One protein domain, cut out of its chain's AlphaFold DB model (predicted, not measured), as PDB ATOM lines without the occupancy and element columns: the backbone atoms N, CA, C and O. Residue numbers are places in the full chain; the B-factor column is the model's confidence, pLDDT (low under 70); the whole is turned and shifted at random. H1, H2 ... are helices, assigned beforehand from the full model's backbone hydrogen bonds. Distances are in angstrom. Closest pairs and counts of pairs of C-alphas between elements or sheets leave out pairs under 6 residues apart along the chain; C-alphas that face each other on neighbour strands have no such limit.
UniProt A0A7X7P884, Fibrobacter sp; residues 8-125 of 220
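What this domain is: This is residues 8 to 125 of the 220 residues of a protein of Fibrobacter sp (UniProt A0A7X7P884). Two long helices, H1 and H6, make the legs of a V, coming near each other where H1 ends and H6 begins; the hairpin of H2 and H3 sits in the angle between them, with H3 packed on both H1 and H2. The free parts of the legs, residues 8 to 16 of H1 and residues 110 to 125 of H6, stick out from this body, and the short H4 and H5 lie on the way from H3 to H6. The printed part has 118 residues with six named helices, H1 to H6 in order along the chain, and no named strand; its class is all helix. It is only just loose, close to compact, with a radius of gyration of the C-alphas of 16.6 A, and its flat outline spans 49 by 49 by 20 A.

How they stand to each other: Start with H1, residues 8 to 38, and look at Thr 29: its C-alpha is 5.3 A from that of Phe 73 in H3, residues 66 to 78, the closest pair of these two helices. H1 touches H3 with residues 21 to 33 alone, at a steep tilt of 45 degrees, the same way. H3 is the hub, touching three helices. With H2, residues 44 to 61, it forms a helical hairpin; the closest C-alphas, those of Ala 59 and Ala 66, are 5.1 A apart. Their tilt of 36 degrees is only just steep, and they run opposite ways. H1 and H2 are close but not clearly touching, with the C-alphas of Val 36 and Ile 48 closest at 7.1 A. Next find H6, residues 95 to 125, which touches H2 at Phe 45 and Met 105, the closest C-alphas, 5.6 A apart; the tilt is a steep 67 degrees, the same way. H1 and H6 are close but not clearly touching, their closest C-alphas being those of Thr 37 and Val 98, 7.6 A apart. H4, residues 80 to 84, and H3 only just touch, only at the corner, with 3 pairs of C-alphas within 8 A; the closest, those of Ala 76 and Leu 82, are 6.7 A apart. H5, residues 87 to 90, and H4 also only just touch, only at the corner, with 3 such pairs; the C-alphas of Asp 84 and Ser 90 are closest, at 5.4 A. H5 and H6 meet only through their link. In H1, H2, H3, H4 and H6 every O i to N i+4 pair is within hydrogen-bond range; H5 is too short for such a pair.

Where its parts are: Find C-alpha 8 at (7.749, -14.233, 12.633); from there H1 runs 45.2 A to C-alpha 38 at (4.733, 26.080, 32.767). H2 then covers 25.7 A from residue 44 to 61, and H3 18.7 A from residue 66 to 78. H4 and H5 are short, with five and four residues. H6 begins at residue 95 and runs 44.2 A to C-alpha 125 at (-18.643, 18.374, -1.657).

The domain as a whole: The C-alphas of Glu 91 and Gly 125 are the two farthest apart, at 51.7 A. The printed part has no cut, and its five links are tight. The mean pLDDT of the printed part is 73.0; look for values under 70 in 38 residues, among them residues 32 to 44 and 80 to 98.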
ATOM      1  N   ASP A   8       6.893 -14.443  11.472       71.31
ATOM      2  CA  ASP A   8       7.749 -14.233  12.633       71.31
ATOM      3  C   ASP A   8       8.617 -12.962  12.518       71.31
ATOM      4  O   ASP A   8       8.631 -12.157  13.447       71.31
ATOM      5  N   ASP A   9       9.261 -12.708  11.372       73.06
ATOM      6  CA  ASP A   9      10.076 -11.498  11.140       73.06
ATOM      7  C   ASP A   9       9.208 -10.239  11.024       73.06
ATOM      8  O   ASP A   9       9.560  -9.165  11.525       73.06
ATOM      9  N   TRP A  10       8.025 -10.369  10.418       66.44
ATOM     10  CA  TRP A  10       7.032  -9.295  10.362       66.44
ATOM     11  C   TRP A  10       6.463  -8.969  11.747       66.44
ATOM     12  O   TRP A  10       6.356  -7.798  12.123       66.44
ATOM     13  N   VAL A  11       6.136  -9.992  12.534       76.69
ATOM     14  CA  VAL A  11       5.628  -9.854  13.902       76.69
ATOM     15  C   VAL A  11       6.699  -9.258  14.814       76.69
ATOM     16  O   VAL A  11       6.390  -8.361  15.601       76.69
ATOM     17  N   LEU A  12       7.962  -9.668  14.675       77.81
ATOM     18  CA  LEU A  12       9.086  -9.094  15.419       77.81
ATOM     19  C   LEU A  12       9.347  -7.630  15.031       77.81
ATOM     20  O   LEU A  12       9.561  -6.799  15.918       77.81
ATOM     21  N   GLY A  13       9.266  -7.280  13.744       75.69
ATOM     22  CA  GLY A  13       9.409  -5.898  13.270       75.69
ATOM     23  C   GLY A  13       8.296  -4.967  13.771       75.69
ATOM     24  O   GLY A  13       8.566  -3.861  14.258       75.69
ATOM     25  N   ILE A  14       7.041  -5.425  13.730       77.12
ATOM     26  CA  ILE A  14       5.889  -4.663  14.238       77.12
ATOM     27  C   ILE A  14       5.946  -4.558  15.766       77.12
ATOM     28  O   ILE A  14       5.785  -3.472  16.315       77.12
ATOM     29  N   SER A  15       6.241  -5.650  16.472       79.12
ATOM     30  CA  SER A  15       6.334  -5.643  17.935       79.12
ATOM     31  C   SER A  15       7.429  -4.690  18.428       79.12
ATOM     32  O   SER A  15       7.183  -3.841  19.288       79.12
ATOM     33  N   LYS A  16       8.619  -4.737  17.816       79.12
ATOM     34  CA  LYS A  16       9.739  -3.857  18.175       79.12
ATOM     35  C   LYS A  16       9.433  -2.384  17.889       79.12
ATOM     36  O   LYS A  16       9.739  -1.532  18.724       79.12
ATOM     37  N   SER A  17       8.804  -2.076  16.753       69.19
ATOM     38  CA  SER A  17       8.418  -0.698  16.412       69.19
ATOM     39  C   SER A  17       7.333  -0.153  17.344       69.19
ATOM     40  O   SER A  17       7.442   0.984  17.805       69.19
ATOM     41  N   VAL A  18       6.344  -0.969  17.717       76.00
ATOM     42  CA  VAL A  18       5.315  -0.600  18.703       76.00
ATOM     43  C   VAL A  18       5.934  -0.367  20.081       76.00
ATOM     44  O   VAL A  18       5.638   0.646  20.713       76.00
ATOM     45  N   LEU A  19       6.834  -1.240  20.538       80.19
ATOM     46  CA  LEU A  19       7.467  -1.104  21.852       80.19
ATOM     47  C   LEU A  19       8.331   0.165  21.945       80.19
ATOM     48  O   LEU A  19       8.225   0.919  22.913       80.19
ATOM     49  N   ILE A  20       9.129   0.440  20.908       75.94
ATOM     50  CA  ILE A  20       9.919   1.677  20.798       75.94
ATOM     51  C   ILE A  20       8.995   2.897  20.770       75.94
ATOM     52  O   ILE A  20       9.266   3.882  21.454       75.94
ATOM     53  N   THR A  21       7.870   2.813  20.054       71.44
ATOM     54  CA  THR A  21       6.869   3.885  20.021       71.44
ATOM     55  C   THR A  21       6.293   4.170  21.396       71.44
ATOM     56  O   THR A  21       6.174   5.335  21.767       71.44
ATOM     57  N   ILE A  22       5.943   3.139  22.165       73.62
ATOM     58  CA  ILE A  22       5.377   3.301  23.509       73.62
ATOM     59  C   ILE A  22       6.395   3.982  24.433       73.62
ATOM     60  O   ILE A  22       6.037   4.918  25.148       73.62
ATOM     61  N   LEU A  23       7.665   3.570  24.380       77.38
ATOM     62  CA  LEU A  23       8.724   4.165  25.199       77.38
ATOM     63  C   LEU A  23       8.966   5.638  24.836       77.38
ATOM     64  O   LEU A  23       9.008   6.508  25.707       77.38
ATOM     65  N   PHE A  24       9.081   5.923  23.538       73.94
ATOM     66  CA  PHE A  24       9.318   7.271  23.027       73.94
ATOM     67  C   PHE A  24       8.119   8.186  23.295       73.94
ATOM     68  O   PHE A  24       8.285   9.333  23.707       73.94
ATOM     69  N   SER A  25       6.903   7.649  23.151       69.50
ATOM     70  CA  SER A  25       5.660   8.309  23.540       69.50
ATOM     71  C   SER A  25       5.658   8.670  25.010       69.50
ATOM     72  O   SER A  25       5.339   9.808  25.324       69.50
ATOM     73  N   ALA A  26       6.023   7.753  25.908       70.88
ATOM     74  CA  ALA A  26       6.038   8.040  27.337       70.88
ATOM     75  C   ALA A  26       6.972   9.218  27.663       70.88
ATOM     76  O   ALA A  26       6.560  10.148  28.352       70.88
ATOM     77  N   ILE A  27       8.185   9.231  27.095       75.56
ATOM     78  CA  ILE A  27       9.170  10.310  27.288       75.56
ATOM     79  C   ILE A  27       8.647  11.649  26.748       75.56
ATOM     80  O   ILE A  27       8.689  12.663  27.447       75.56
ATOM     81  N   PHE A  28       8.112  11.666  25.524       71.25
ATOM     82  CA  PHE A  28       7.563  12.886  24.926       71.25
ATOM     83  C   PHE A  28       6.326  13.394  25.667       71.25
ATOM     84  O   PHE A  28       6.179  14.602  25.842       71.25
ATOM     85  N   THR A  29       5.467  12.494  26.151       68.81
ATOM     86  CA  THR A  29       4.313  12.842  26.985       68.81
ATOM     87  C   THR A  29       4.762  13.516  28.284       68.81
ATOM     88  O   THR A  29       4.196  14.550  28.630       68.81
ATOM     89  N   VAL A  30       5.809  13.017  28.956       70.12
ATOM     90  CA  VAL A  30       6.393  13.670  30.149       70.12
ATOM     91  C   VAL A  30       6.830  15.101  29.825       70.12
ATOM     92  O   VAL A  30       6.461  16.040  30.532       70.12
ATOM     93  N   GLY A  31       7.593  15.273  28.739       70.81
ATOM     94  CA  GLY A  31       8.107  16.579  28.318       70.81
ATOM     95  C   GLY A  31       6.995  17.573  27.976       70.81
ATOM     96  O   GLY A  31       7.056  18.738  28.368       70.81
ATOM     97  N   LEU A  32       5.940  17.104  27.309       67.00
ATOM     98  CA  LEU A  32       4.764  17.909  26.990       67.00
ATOM     99  C   LEU A  32       3.980  18.317  28.238       67.00
ATOM    100  O   LEU A  32       3.610  19.482  28.350       67.00
ATOM    101  N   VAL A  33       3.741  17.399  29.181       66.19
ATOM    102  CA  VAL A  33       3.051  17.715  30.446       66.19
ATOM    103  C   VAL A  33       3.839  18.771  31.223       66.19
ATOM    104  O   VAL A  33       3.264  19.761  31.680       66.19
ATOM    105  N   TRP A  34       5.165  18.627  31.298       66.88
ATOM    106  CA  TRP A  34       6.030  19.634  31.915       66.88
ATOM    107  C   TRP A  34       5.908  21.002  31.227       66.88
ATOM    108  O   TRP A  34       5.775  22.022  31.903       66.88
ATOM    109  N   LEU A  35       5.862  21.045  29.892       65.44
ATOM    110  CA  LEU A  35       5.702  22.302  29.160       65.44
ATOM    111  C   LEU A  35       4.319  22.939  29.382       65.44
ATOM    112  O   LEU A  35       4.238  24.142  29.628       65.44
ATOM    113  N   VAL A  36       3.247  22.141  29.353       62.62
ATOM    114  CA  VAL A  36       1.860  22.589  29.590       62.62
ATOM    115  C   VAL A  36       1.726  23.241  30.964       62.62
ATOM    116  O   VAL A  36       1.125  24.304  31.090       62.62
ATOM    117  N   THR A  37       2.351  22.659  31.987       61.22
ATOM    118  CA  THR A  37       2.273  23.170  33.367       61.22
ATOM    119  C   THR A  37       3.021  24.487  33.576       61.22
ATOM    120  O   THR A  37       2.687  25.253  34.479       61.22
ATOM    121  N   LYS A  38       3.994  24.810  32.714       64.31
ATOM    122  CA  LYS A  38       4.733  26.080  32.767       64.31
ATOM    123  C   LYS A  38       3.996  27.242  32.083       64.31
ATOM    124  O   LYS A  38       4.378  28.398  32.259       64.31
ATOM    125  N   LEU A  39       2.933  26.964  31.327       61.56
ATOM    126  CA  LEU A  39       2.206  27.944  30.517       61.56
ATOM    127  C   LEU A  39       0.949  28.439  31.259       61.56
ATOM    128  O   LEU A  39       0.005  27.686  31.485       61.56
ATOM    129  N   ARG A  40       0.918  29.724  31.660       54.75
ATOM    130  CA  ARG A  40      -0.066  30.258  32.636       54.75
ATOM    131  C   ARG A  40      -1.200  31.142  32.078       54.75
ATOM    132  O   ARG A  40      -2.141  31.384  32.820       54.75
ATOM    133  N   ASN A  41      -1.208  31.534  30.793       52.75
ATOM    134  CA  ASN A  41      -2.168  32.533  30.265       52.75
ATOM    135  C   ASN A  41      -3.269  32.035  29.297       52.75
ATOM    136  O   ASN A  41      -3.122  31.028  28.619       52.75
ATOM    137  N   HIS A  42      -4.341  32.833  29.181       49.56
ATOM    138  CA  HIS A  42      -5.595  32.641  28.422       49.56
ATOM    139  C   HIS A  42      -5.459  32.334  26.906       49.56
ATOM    140  O   HIS A  42      -6.419  31.902  26.275       49.56
ATOM    141  N   VAL A  43      -4.269  32.509  26.314       56.38
ATOM    142  CA  VAL A  43      -3.941  32.176  24.901       56.38
ATOM    143  C   VAL A  43      -3.521  30.693  24.741       56.38
ATOM    144  O   VAL A  43      -3.076  30.246  23.684       56.38
ATOM    145  N   LYS A  44      -3.657  29.901  25.814       64.56
ATOM    146  CA  LYS A  44      -3.155  28.527  25.966       64.56
ATOM    147  C   LYS A  44      -3.643  27.532  24.915       64.56
ATOM    148  O   LYS A  44      -2.842  26.709  24.493       64.56
ATOM    149  N   PHE A  45      -4.906  27.581  24.478       70.25
ATOM    150  CA  PHE A  45      -5.440  26.558  23.567       70.25
ATOM    151  C   PHE A  45      -4.659  26.490  22.252       70.25
ATOM    152  O   PHE A  45      -4.161  25.428  21.889       70.25
ATOM    153  N   PHE A  46      -4.487  27.631  21.579       75.06
ATOM    154  CA  PHE A  46      -3.734  27.689  20.328       75.06
ATOM    155  C   PHE A  46      -2.262  27.323  20.525       75.06
ATOM    156  O   PHE A  46      -1.693  26.646  19.675       75.06
ATOM    157  N   LEU A  47      -1.658  27.704  21.655       76.88
ATOM    158  CA  LEU A  47      -0.272  27.354  21.961       76.88
ATOM    159  C   LEU A  47      -0.092  25.846  22.197       76.88
ATOM    160  O   LEU A  47       0.842  25.248  21.668       76.88
ATOM    161  N   ILE A  48      -0.995  25.224  22.959       73.88
ATOM    162  CA  ILE A  48      -0.981  23.780  23.213       73.88
ATOM    163  C   ILE A  48      -1.278  23.025  21.917       73.88
ATOM    164  O   ILE A  48      -0.587  22.058  21.620       73.88
ATOM    165  N   LEU A  49      -2.233  23.491  21.107       78.19
ATOM    166  CA  LEU A  49      -2.536  22.915  19.796       78.19
ATOM    167  C   LEU A  49      -1.328  23.008  18.854       78.19
ATOM    168  O   LEU A  49      -0.972  22.011  18.233       78.19
ATOM    169  N   PHE A  50      -0.653  24.159  18.788       82.50
ATOM    170  CA  PHE A  50       0.563  24.338  17.993       82.50
ATOM    171  C   PHE A  50       1.693  23.409  18.452       82.50
ATOM    172  O   PHE A  50       2.317  22.743  17.629       82.50
ATOM    173  N   LEU A  51       1.923  23.299  19.762       77.75
ATOM    174  CA  LEU A  51       2.900  22.366  20.321       77.75
ATOM    175  C   LEU A  51       2.547  20.911  19.998       77.75
ATOM    176  O   LEU A  51       3.420  20.116  19.658       77.75
ATOM    177  N   LEU A  52       1.264  20.562  20.082       78.19
ATOM    178  CA  LEU A  52       0.774  19.228  19.771       78.19
ATOM    179  C   LEU A  52       0.978  18.899  18.286       78.19
ATOM    180  O   LEU A  52       1.402  17.793  17.962       78.19
ATOM    181  N   LEU A  53       0.762  19.874  17.394       83.69
ATOM    182  CA  LEU A  53       1.074  19.769  15.964       83.69
ATOM    183  C   LEU A  53       2.582  19.660  15.700       83.69
ATOM    184  O   LEU A  53       2.992  18.894  14.824       83.69
ATOM    185  N   LEU A  54       3.412  20.384  16.454       82.25
ATOM    186  CA  LEU A  54       4.870  20.297  16.368       82.25
ATOM    187  C   LEU A  54       5.335  18.894  16.755       82.25
ATOM    188  O   LEU A  54       6.053  18.251  15.993       82.25
ATOM    189  N   VAL A  55       4.871  18.381  17.893       77.00
ATOM    190  CA  VAL A  55       5.216  17.036  18.361       77.00
ATOM    191  C   VAL A  55       4.683  15.967  17.411       77.00
ATOM    192  O   VAL A  55       5.407  15.026  17.101       77.00
ATOM    193  N   TYR A  56       3.468  16.130  16.887       82.88
ATOM    194  CA  TYR A  56       2.935  15.266  15.834       82.88
ATOM    195  C   TYR A  56       3.851  15.243  14.600       82.88
ATOM    196  O   TYR A  56       4.165  14.173  14.082       82.88
ATOM    197  N   SER A  57       4.313  16.411  14.149       83.62
ATOM    198  CA  SER A  57       5.192  16.534  12.981       83.62
ATOM    199  C   SER A  57       6.554  15.885  13.228       83.62
ATOM    200  O   SER A  57       7.030  15.130  12.383       83.62
ATOM    201  N   VAL A  58       7.145  16.100  14.409       81.19
ATOM    202  CA  VAL A  58       8.391  15.439  14.828       81.19
ATOM    203  C   VAL A  58       8.200  13.922  14.889       81.19
ATOM    204  O   VAL A  58       8.996  13.184  14.320       81.19
ATOM    205  N   ALA A  59       7.116  13.439  15.498       75.75
ATOM    206  CA  ALA A  59       6.815  12.009  15.576       75.75
ATOM    207  C   ALA A  59       6.628  11.371  14.188       75.75
ATOM    208  O   ALA A  59       7.072  10.243  13.969       75.75
ATOM    209  N   LYS A  60       6.037  12.104  13.235       80.50
ATOM    210  CA  LYS A  60       5.884  11.658  11.844       80.50
ATOM    211  C   LYS A  60       7.235  11.464  11.143       80.50
ATOM    212  O   LYS A  60       7.367  10.510  10.383       80.50
ATOM    213  N   LEU A  61       8.242  12.301  11.422       81.31
ATOM    214  CA  LEU A  61       9.603  12.128  10.882       81.31
ATOM    215  C   LEU A  61      10.243  10.814  11.350       81.31
ATOM    216  O   LEU A  61      10.920  10.136  10.579       81.31
ATOM    217  N   PHE A  62       9.970  10.409  12.590       74.25
ATOM    218  CA  PHE A  62      10.466   9.157  13.159       74.25
ATOM    219  C   PHE A  62       9.659   7.912  12.741       74.25
ATOM    220  O   PHE A  62       9.910   6.835  13.272       74.25
ATOM    221  N   HIS A  63       8.705   8.030  11.801       73.75
ATOM    222  CA  HIS A  63       7.817   6.939  11.355       73.75
ATOM    223  C   HIS A  63       7.005   6.283  12.486       73.75
ATOM    224  O   HIS A  63       6.468   5.185  12.343       73.75
ATOM    225  N   LEU A  64       6.882   6.972  13.619       69.88
ATOM    226  CA  LEU A  64       6.057   6.543  14.736       69.88
ATOM    227  C   LEU A  64       4.590   6.837  14.390       69.88
ATOM    228  O   LEU A  64       4.315   7.833  13.711       69.88
ATOM    229  N   PRO A  65       3.615   6.043  14.873       72.56
ATOM    230  CA  PRO A  65       2.205   6.392  14.768       72.56
ATOM    231  C   PRO A  65       1.927   7.633  15.628       72.56
ATOM    232  O   PRO A  65       1.490   7.554  16.772       72.56
ATOM    233  N   ALA A  66       2.185   8.809  15.053       74.88
ATOM    234  CA  ALA A  66       2.090  10.113  15.700       74.88
ATOM    235  C   ALA A  66       0.696  10.364  16.300       74.88
ATOM    236  O   ALA A  66       0.563  11.028  17.324       74.88
ATOM    237  N   LEU A  67      -0.338   9.763  15.704       76.62
ATOM    238  CA  LEU A  67      -1.702   9.785  16.224       76.62
ATOM    239  C   LEU A  67      -1.816   9.107  17.603       76.62
ATOM    240  O   LEU A  67      -2.504   9.624  18.480       76.62
ATOM    241  N   LEU A  68      -1.117   7.984  17.813       74.00
ATOM    242  CA  LEU A  68      -1.083   7.266  19.091       74.00
ATOM    243  C   LEU A  68      -0.392   8.106  20.170       74.00
ATOM    244  O   LEU A  68      -0.860   8.153  21.301       74.00
ATOM    245  N   LEU A  69       0.678   8.813  19.809       72.12
ATOM    246  CA  LEU A  69       1.420   9.681  20.722       72.12
ATOM    247  C   LEU A  69       0.578  10.881  21.188       72.12
ATOM    248  O   LEU A  69       0.503  11.166  22.383       72.12
ATOM    249  N   VAL A  70      -0.129  11.535  20.260       77.19
ATOM    250  CA  VAL A  70      -1.089  12.608  20.581       77.19
ATOM    251  C   VAL A  70      -2.239  12.085  21.453       77.19
ATOM    252  O   VAL A  70      -2.645  12.747  22.409       77.19
ATOM    253  N   PHE A  71      -2.740  10.879  21.167       77.75
ATOM    254  CA  PHE A  71      -3.791  10.232  21.953       77.75
ATOM    255  C   PHE A  71      -3.342   9.904  23.386       77.75
ATOM    256  O   PHE A  71      -4.045  10.237  24.338       77.75
ATOM    257  N   LEU A  72      -2.162   9.297  23.550       75.31
ATOM    258  CA  LEU A  72      -1.596   8.956  24.858       75.31
ATOM    259  C   LEU A  72      -1.323  10.202  25.705       75.31
ATOM    260  O   LEU A  72      -1.569  10.189  26.909       75.31
ATOM    261  N   PHE A  73      -0.902  11.301  25.082       74.06
ATOM    262  CA  PHE A  73      -0.807  12.592  25.757       74.06
ATOM    263  C   PHE A  73      -2.168  13.094  26.261       74.06
ATOM    264  O   PHE A  73      -2.291  13.458  27.430       74.06
ATOM    265  N   GLY A  74      -3.201  13.081  25.411       76.38
ATOM    266  CA  GLY A  74      -4.552  13.475  25.823       76.38
ATOM    267  C   GLY A  74      -5.084  12.614  26.975       76.38
ATOM    268  O   GLY A  74      -5.695  13.136  27.907       76.38
ATOM    269  N   LEU A  75      -4.788  11.310  26.948       76.44
ATOM    270  CA  LEU A  75      -5.115  10.374  28.025       76.44
ATOM    271  C   LEU A  75      -4.383  10.719  29.331       76.44
ATOM    272  O   LEU A  75      -5.005  10.713  30.393       76.44
ATOM    273  N   ALA A  76      -3.088  11.037  29.251       71.88
ATOM    274  CA  ALA A  76      -2.282  11.416  30.405       71.88
ATOM    275  C   ALA A  76      -2.791  12.709  31.060       71.88
ATOM    276  O   ALA A  76      -2.894  12.757  32.279       71.88
ATOM    277  N   LEU A  77      -3.173  13.718  30.270       69.88
ATOM    278  CA  LEU A  77      -3.727  14.972  30.793       69.88
ATOM    279  C   LEU A  77      -5.101  14.799  31.445       69.88
ATOM    280  O   LEU A  77      -5.371  15.411  32.473       69.88
ATOM    281  N   ASN A  78      -5.973  13.976  30.857       73.56
ATOM    282  CA  ASN A  78      -7.314  13.757  31.397       73.56
ATOM    283  C   ASN A  78      -7.297  12.983  32.726       73.56
ATOM    284  O   ASN A  78      -8.245  13.075  33.502       73.56
ATOM    285  N   ASN A  79      -6.252  12.193  32.984       74.12
ATOM    286  CA  ASN A  79      -6.185  11.344  34.163       74.12
ATOM    287  C   ASN A  79      -5.290  11.949  35.252       74.12
ATOM    288  O   ASN A  79      -4.098  11.659  35.350       74.12
ATOM    289  N   THR A  80      -5.904  12.748  36.122       63.25
ATOM    290  CA  THR A  80      -5.254  13.446  37.244       63.25
ATOM    291  C   THR A  80      -4.575  12.501  38.237       63.25
ATOM    292  O   THR A  80      -3.560  12.868  38.821       63.25
ATOM    293  N   PHE A  81      -5.032  11.248  38.351       60.47
ATOM    294  CA  PHE A  81      -4.396  10.221  39.182       60.47
ATOM    295  C   PHE A  81      -3.011   9.788  38.667       60.47
ATOM    296  O   PHE A  81      -2.150   9.396  39.458       60.47
ATOM    297  N   LEU A  82      -2.766   9.856  37.349       60.94
ATOM    298  CA  LEU A  82      -1.423   9.625  36.805       60.94
ATOM    299  C   LEU A  82      -0.480  10.789  37.134       60.94
ATOM    300  O   LEU A  82       0.699  10.540  37.376       60.94
ATOM    301  N   LEU A  83      -0.995  12.025  37.187       61.34
ATOM    302  CA  LEU A  83      -0.211  13.196  37.585       61.34
ATOM    303  C   LEU A  83       0.105  13.193  39.087       61.34
ATOM    304  O   LEU A  83       1.241  13.472  39.458       61.34
ATOM    305  N   ASP A  84      -0.854  12.814  39.937       57.69
ATOM    306  CA  ASP A  84      -0.679  12.749  41.400       57.69
ATOM    307  C   ASP A  84       0.353  11.704  41.842       57.69
ATOM    308  O   ASP A  84       1.070  11.879  42.829       57.69
ATOM    309  N   ARG A  85       0.475  10.598  41.098       60.56
ATOM    310  CA  ARG A  85       1.463   9.554  41.405       60.56
ATOM    311  C   ARG A  85       2.901  10.041  41.193       60.56
ATOM    312  O   ARG A  85       3.836   9.475  41.766       60.56
ATOM    313  N   TRP A  86       3.102  11.079  40.386       62.75
ATOM    314  CA  TRP A  86       4.400  11.717  40.212       62.75
ATOM    315  C   TRP A  86       4.560  12.829  41.246       62.75
ATOM    316  O   TRP A  86       4.327  13.999  40.959       62.75
ATOM    317  N   LYS A  87       5.018  12.450  42.446       54.50
ATOM    318  CA  LYS A  87       5.204  13.345  43.607       54.50
ATOM    319  C   LYS A  87       5.936  14.664  43.300       54.50
ATOM    320  O   LYS A  87       5.673  15.674  43.936       54.50
ATOM    321  N   TRP A  88       6.833  14.682  42.307       56.97
ATOM    322  CA  TRP A  88       7.556  15.898  41.907       56.97
ATOM    323  C   TRP A  88       6.692  16.911  41.129       56.97
ATOM    324  O   TRP A  88       6.979  18.109  41.126       56.97
ATOM    325  N   LEU A  89       5.638  16.436  40.463       56.78
ATOM    326  CA  LEU A  89       4.670  17.250  39.732       56.78
ATOM    327  C   LEU A  89       3.582  17.790  40.676       56.78
ATOM    328  O   LEU A  89       3.248  18.969  40.586       56.78
ATOM    329  N   SER A  90       3.081  16.971  41.607       57.69
ATOM    330  CA  SER A  90       2.004  17.350  42.539       57.69
ATOM    331  C   SER A  90       2.392  18.483  43.500       57.69
ATOM    332  O   SER A  90       1.549  19.294  43.859       57.69
ATOM    333  N   GLU A  91       3.669  18.595  43.884       58.81
ATOM    334  CA  GLU A  91       4.156  19.694  44.740       58.81
ATOM    335  C   GLU A  91       4.321  21.032  44.000       58.81
ATOM    336  O   GLU A  91       4.333  22.089  44.628       58.81
ATOM    337  N   LYS A  92       4.462  21.015  42.667       57.72
ATOM    338  CA  LYS A  92       4.692  22.228  41.857       57.72
ATOM    339  C   LYS A  92       3.455  22.722  41.114       57.72
ATOM    340  O   LYS A  92       3.508  23.807  40.534       57.72
ATOM    341  N   ILE A  93       2.376  21.942  41.085       62.03
ATOM    342  CA  ILE A  93       1.241  22.170  40.190       62.03
ATOM    343  C   ILE A  93      -0.065  22.159  40.972       62.03
ATOM    344  O   ILE A  93      -0.414  21.189  41.633       62.03
ATOM    345  N   ASP A  94      -0.829  23.234  40.809       66.56
ATOM    346  CA  ASP A  94      -2.197  23.338  41.301       66.56
ATOM    347  C   ASP A  94      -3.135  22.519  40.393       66.56
ATOM    348  O   ASP A  94      -3.553  22.966  39.320       66.56
ATOM    349  N   LEU A  95      -3.416  21.279  40.804       65.31
ATOM    350  CA  LEU A  95      -4.212  20.305  40.046       65.31
ATOM    351  C   LEU A  95      -5.630  20.801  39.738       65.31
ATOM    352  O   LEU A  95      -6.203  20.411  38.721       65.31
ATOM    353  N   VAL A  96      -6.184  21.675  40.583       66.94
ATOM    354  CA  VAL A  96      -7.523  22.248  40.394       66.94
ATOM    355  C   VAL A  96      -7.521  23.207  39.203       66.94
ATOM    356  O   VAL A  96      -8.359  23.081  38.312       66.94
ATOM    357  N   LYS A  97      -6.520  24.094  39.119       67.06
ATOM    358  CA  LYS A  97      -6.363  25.010  37.976       67.06
ATOM    359  C   LYS A  97      -6.063  24.275  36.671       67.06
ATOM    360  O   LYS A  97      -6.570  24.662  35.624       67.06
ATOM    361  N   VAL A  98      -5.279  23.195  36.728       68.12
ATOM    362  CA  VAL A  98      -5.002  22.366  35.543       68.12
ATOM    363  C   VAL A  98      -6.280  21.723  35.009       68.12
ATOM    364  O   VAL A  98      -6.501  21.740  33.803       68.12
ATOM    365  N   GLN A  99      -7.149  21.193  35.872       70.19
ATOM    366  CA  GLN A  99      -8.423  20.614  35.429       70.19
ATOM    367  C   GLN A  99      -9.341  21.651  34.775       70.19
ATOM    368  O   GLN A  99      -9.987  21.353  33.767       70.19
ATOM    369  N   GLU A 100      -9.380  22.867  35.315       71.88
ATOM    370  CA  GLU A 100     -10.165  23.962  34.749       71.88
ATOM    371  C   GLU A 100      -9.640  24.366  33.360       71.88
ATOM    372  O   GLU A 100     -10.399  24.381  32.387       71.88
ATOM    373  N   ASP A 101      -8.322  24.561  33.229       72.69
ATOM    374  CA  ASP A 101      -7.650  24.841  31.954       72.69
ATOM    375  C   ASP A 101      -7.894  23.733  30.913       72.69
ATOM    376  O   ASP A 101      -8.176  24.017  29.745       72.69
ATOM    377  N   LEU A 102      -7.824  22.463  31.325       75.31
ATOM    378  CA  LEU A 102      -8.084  21.317  30.451       75.31
ATOM    379  C   LEU A 102      -9.531  21.284  29.963       75.31
ATOM    380  O   LEU A 102      -9.770  20.966  28.796       75.31
ATOM    381  N   LYS A 103     -10.494  21.649  30.814       77.12
ATOM    382  CA  LYS A 103     -11.906  21.738  30.431       77.12
ATOM    383  C   LYS A 103     -12.122  22.810  29.364       77.12
ATOM    384  O   LYS A 103     -12.775  22.537  28.357       77.12
ATOM    385  N   TYR A 104     -11.520  23.990  29.521       77.50
ATOM    386  CA  TYR A 104     -11.541  25.025  28.479       77.50
ATOM    387  C   TYR A 104     -10.894  24.540  27.177       77.50
ATOM    388  O   TYR A 104     -11.419  24.776  26.086       77.50
ATOM    389  N   MET A 105      -9.793  23.795  27.285       76.81
ATOM    390  CA  MET A 105      -9.112  23.195  26.141       76.81
ATOM    391  C   MET A 105     -10.003  22.186  25.397       76.81
ATOM    392  O   MET A 105     -10.055  22.200  24.168       76.81
ATOM    393  N   GLN A 106     -10.733  21.335  26.125       80.56
ATOM    394  CA  GLN A 106     -11.672  20.363  25.558       80.56
ATOM    395  C   GLN A 106     -12.842  21.039  24.838       80.56
ATOM    396  O   GLN A 106     -13.229  20.599  23.750       80.56
ATOM    397  N   VAL A 107     -13.391  22.114  25.411       84.25
ATOM    398  CA  VAL A 107     -14.464  22.895  24.774       84.25
ATOM    399  C   VAL A 107     -13.965  23.491  23.459       84.25
ATOM    400  O   VAL A 107     -14.558  23.236  22.410       84.25
ATOM    401  N   SER A 108     -12.814  24.163  23.472       84.44
ATOM    402  CA  SER A 108     -12.256  24.775  22.261       84.44
ATOM    403  C   SER A 108     -11.839  23.740  21.200       84.44
ATOM    404  O   SER A 108     -12.044  23.948  20.001       84.44
ATOM    405  N   ALA A 109     -11.349  22.562  21.611       83.12
ATOM    406  CA  ALA A 109     -11.095  21.438  20.704       83.12
ATOM    407  C   ALA A 109     -12.386  20.896  20.070       83.12
ATOM    408  O   ALA A 109     -12.389  20.512  18.897       83.12
ATOM    409  N   THR A 110     -13.486  20.873  20.825       85.62
ATOM    410  CA  THR A 110     -14.801  20.437  20.337       85.62
ATOM    411  C   THR A 110     -15.345  21.415  19.299       85.62
ATOM    412  O   THR A 110     -15.764  20.990  18.221       85.62
ATOM    413  N   GLU A 111     -15.259  22.717  19.572       86.81
ATOM    414  CA  GLU A 111     -15.621  23.779  18.624       86.81
ATOM    415  C   GLU A 111     -14.749  23.731  17.360       86.81
ATOM    416  O   GLU A 111     -15.258  23.751  16.240       86.81
ATOM    417  N   SER A 112     -13.436  23.547  17.515       88.88
ATOM    418  CA  SER A 112     -12.509  23.397  16.384       88.88
ATOM    419  C   SER A 112     -12.809  22.142  15.558       88.88
ATOM    420  O   SER A 112     -12.778  22.181  14.330       88.88
ATOM    421  N   THR A 113     -13.165  21.026  16.201       85.69
ATOM    422  CA  THR A 113     -13.573  19.792  15.507       85.69
ATOM    423  C   THR A 113     -14.859  20.000  14.712       85.69
ATOM    424  O   THR A 113     -15.022  19.423  13.633       85.69
ATOM    425  N   PHE A 114     -15.775  20.822  15.221       83.62
ATOM    426  CA  PHE A 114     -16.960  21.226  14.477       83.62
ATOM    427  C   PHE A 114     -16.584  22.047  13.233       83.62
ATOM    428  O   PHE A 114     -17.045  21.713  12.142       83.62
ATOM    429  N   LEU A 115     -15.680  23.028  13.355       89.88
ATOM    430  CA  LEU A 115     -15.178  23.803  12.210       89.88
ATOM    431  C   LEU A 115     -14.503  22.917  11.154       89.88
ATOM    432  O   LEU A 115     -14.863  22.983   9.979       89.88
ATOM    433  N   VAL A 116     -13.572  22.049  11.569       88.38
ATOM    434  CA  VAL A 116     -12.878  21.110  10.672       88.38
ATOM    435  C   VAL A 116     -13.879  20.218   9.943       88.38
ATOM    436  O   VAL A 116     -13.739  20.012   8.742       88.38
ATOM    437  N   ARG A 117     -14.916  19.724  10.631       82.69
ATOM    438  CA  ARG A 117     -15.969  18.901  10.020       82.69
ATOM    439  C   ARG A 117     -16.742  19.668   8.949       82.69
ATOM    440  O   ARG A 117     -16.961  19.122   7.871       82.69
ATOM    441  N   THR A 118     -17.148  20.902   9.233       85.88
ATOM    442  CA  THR A 118     -17.891  21.738   8.280       85.88
ATOM    443  C   THR A 118     -17.047  22.038   7.046       85.88
ATOM    444  O   THR A 118     -17.488  21.760   5.933       85.88
ATOM    445  N   PHE A 119     -15.809  22.510   7.223       87.50
ATOM    446  CA  PHE A 119     -14.906  22.766   6.096       87.50
ATOM    447  C   PHE A 119     -14.606  21.506   5.294       87.50
ATOM    448  O   PHE A 119     -14.647  21.539   4.068       87.50
ATOM    449  N   PHE A 120     -14.356  20.388   5.974       83.12
ATOM    450  CA  PHE A 120     -14.141  19.105   5.324       83.12
ATOM    451  C   PHE A 120     -15.320  18.733   4.420       83.12
ATOM    452  O   PHE A 120     -15.097  18.413   3.259       83.12
ATOM    453  N   PHE A 121     -16.564  18.813   4.902       79.75
ATOM    454  CA  PHE A 121     -17.729  18.482   4.074       79.75
ATOM    455  C   PHE A 121     -17.936  19.461   2.915       79.75
ATOM    456  O   PHE A 121     -18.335  19.024   1.839       79.75
ATOM    457  N   VAL A 122     -17.627  20.748   3.097       85.81
ATOM    458  CA  VAL A 122     -17.686  21.744   2.016       85.81
ATOM    459  C   VAL A 122     -16.650  21.437   0.933       85.81
ATOM    460  O   VAL A 122     -17.005  21.344  -0.239       85.81
ATOM    461  N   VAL A 123     -15.386  21.222   1.309       85.06
ATOM    462  CA  VAL A 123     -14.301  20.898   0.362       85.06
ATOM    463  C   VAL A 123     -14.543  19.546  -0.304       85.06
ATOM    464  O   VAL A 123     -14.366  19.406  -1.512       85.06
ATOM    465  N   PHE A 124     -14.993  18.555   0.463       79.38
ATOM    466  CA  PHE A 124     -15.328  17.239  -0.062       79.38
ATOM    467  C   PHE A 124     -16.496  17.307  -1.048       79.38
ATOM    468  O   PHE A 124     -16.420  16.685  -2.101       79.38
ATOM    469  N   GLY A 125     -17.529  18.101  -0.748       79.25
ATOM    470  CA  GLY A 125     -18.643  18.374  -1.657       79.25
ATOM    471  C   GLY A 125     -18.217  19.114  -2.926       79.25
ATOM    472  O   GLY A 125     -18.698  18.798  -4.009       79.25
TER     473      GLY A 125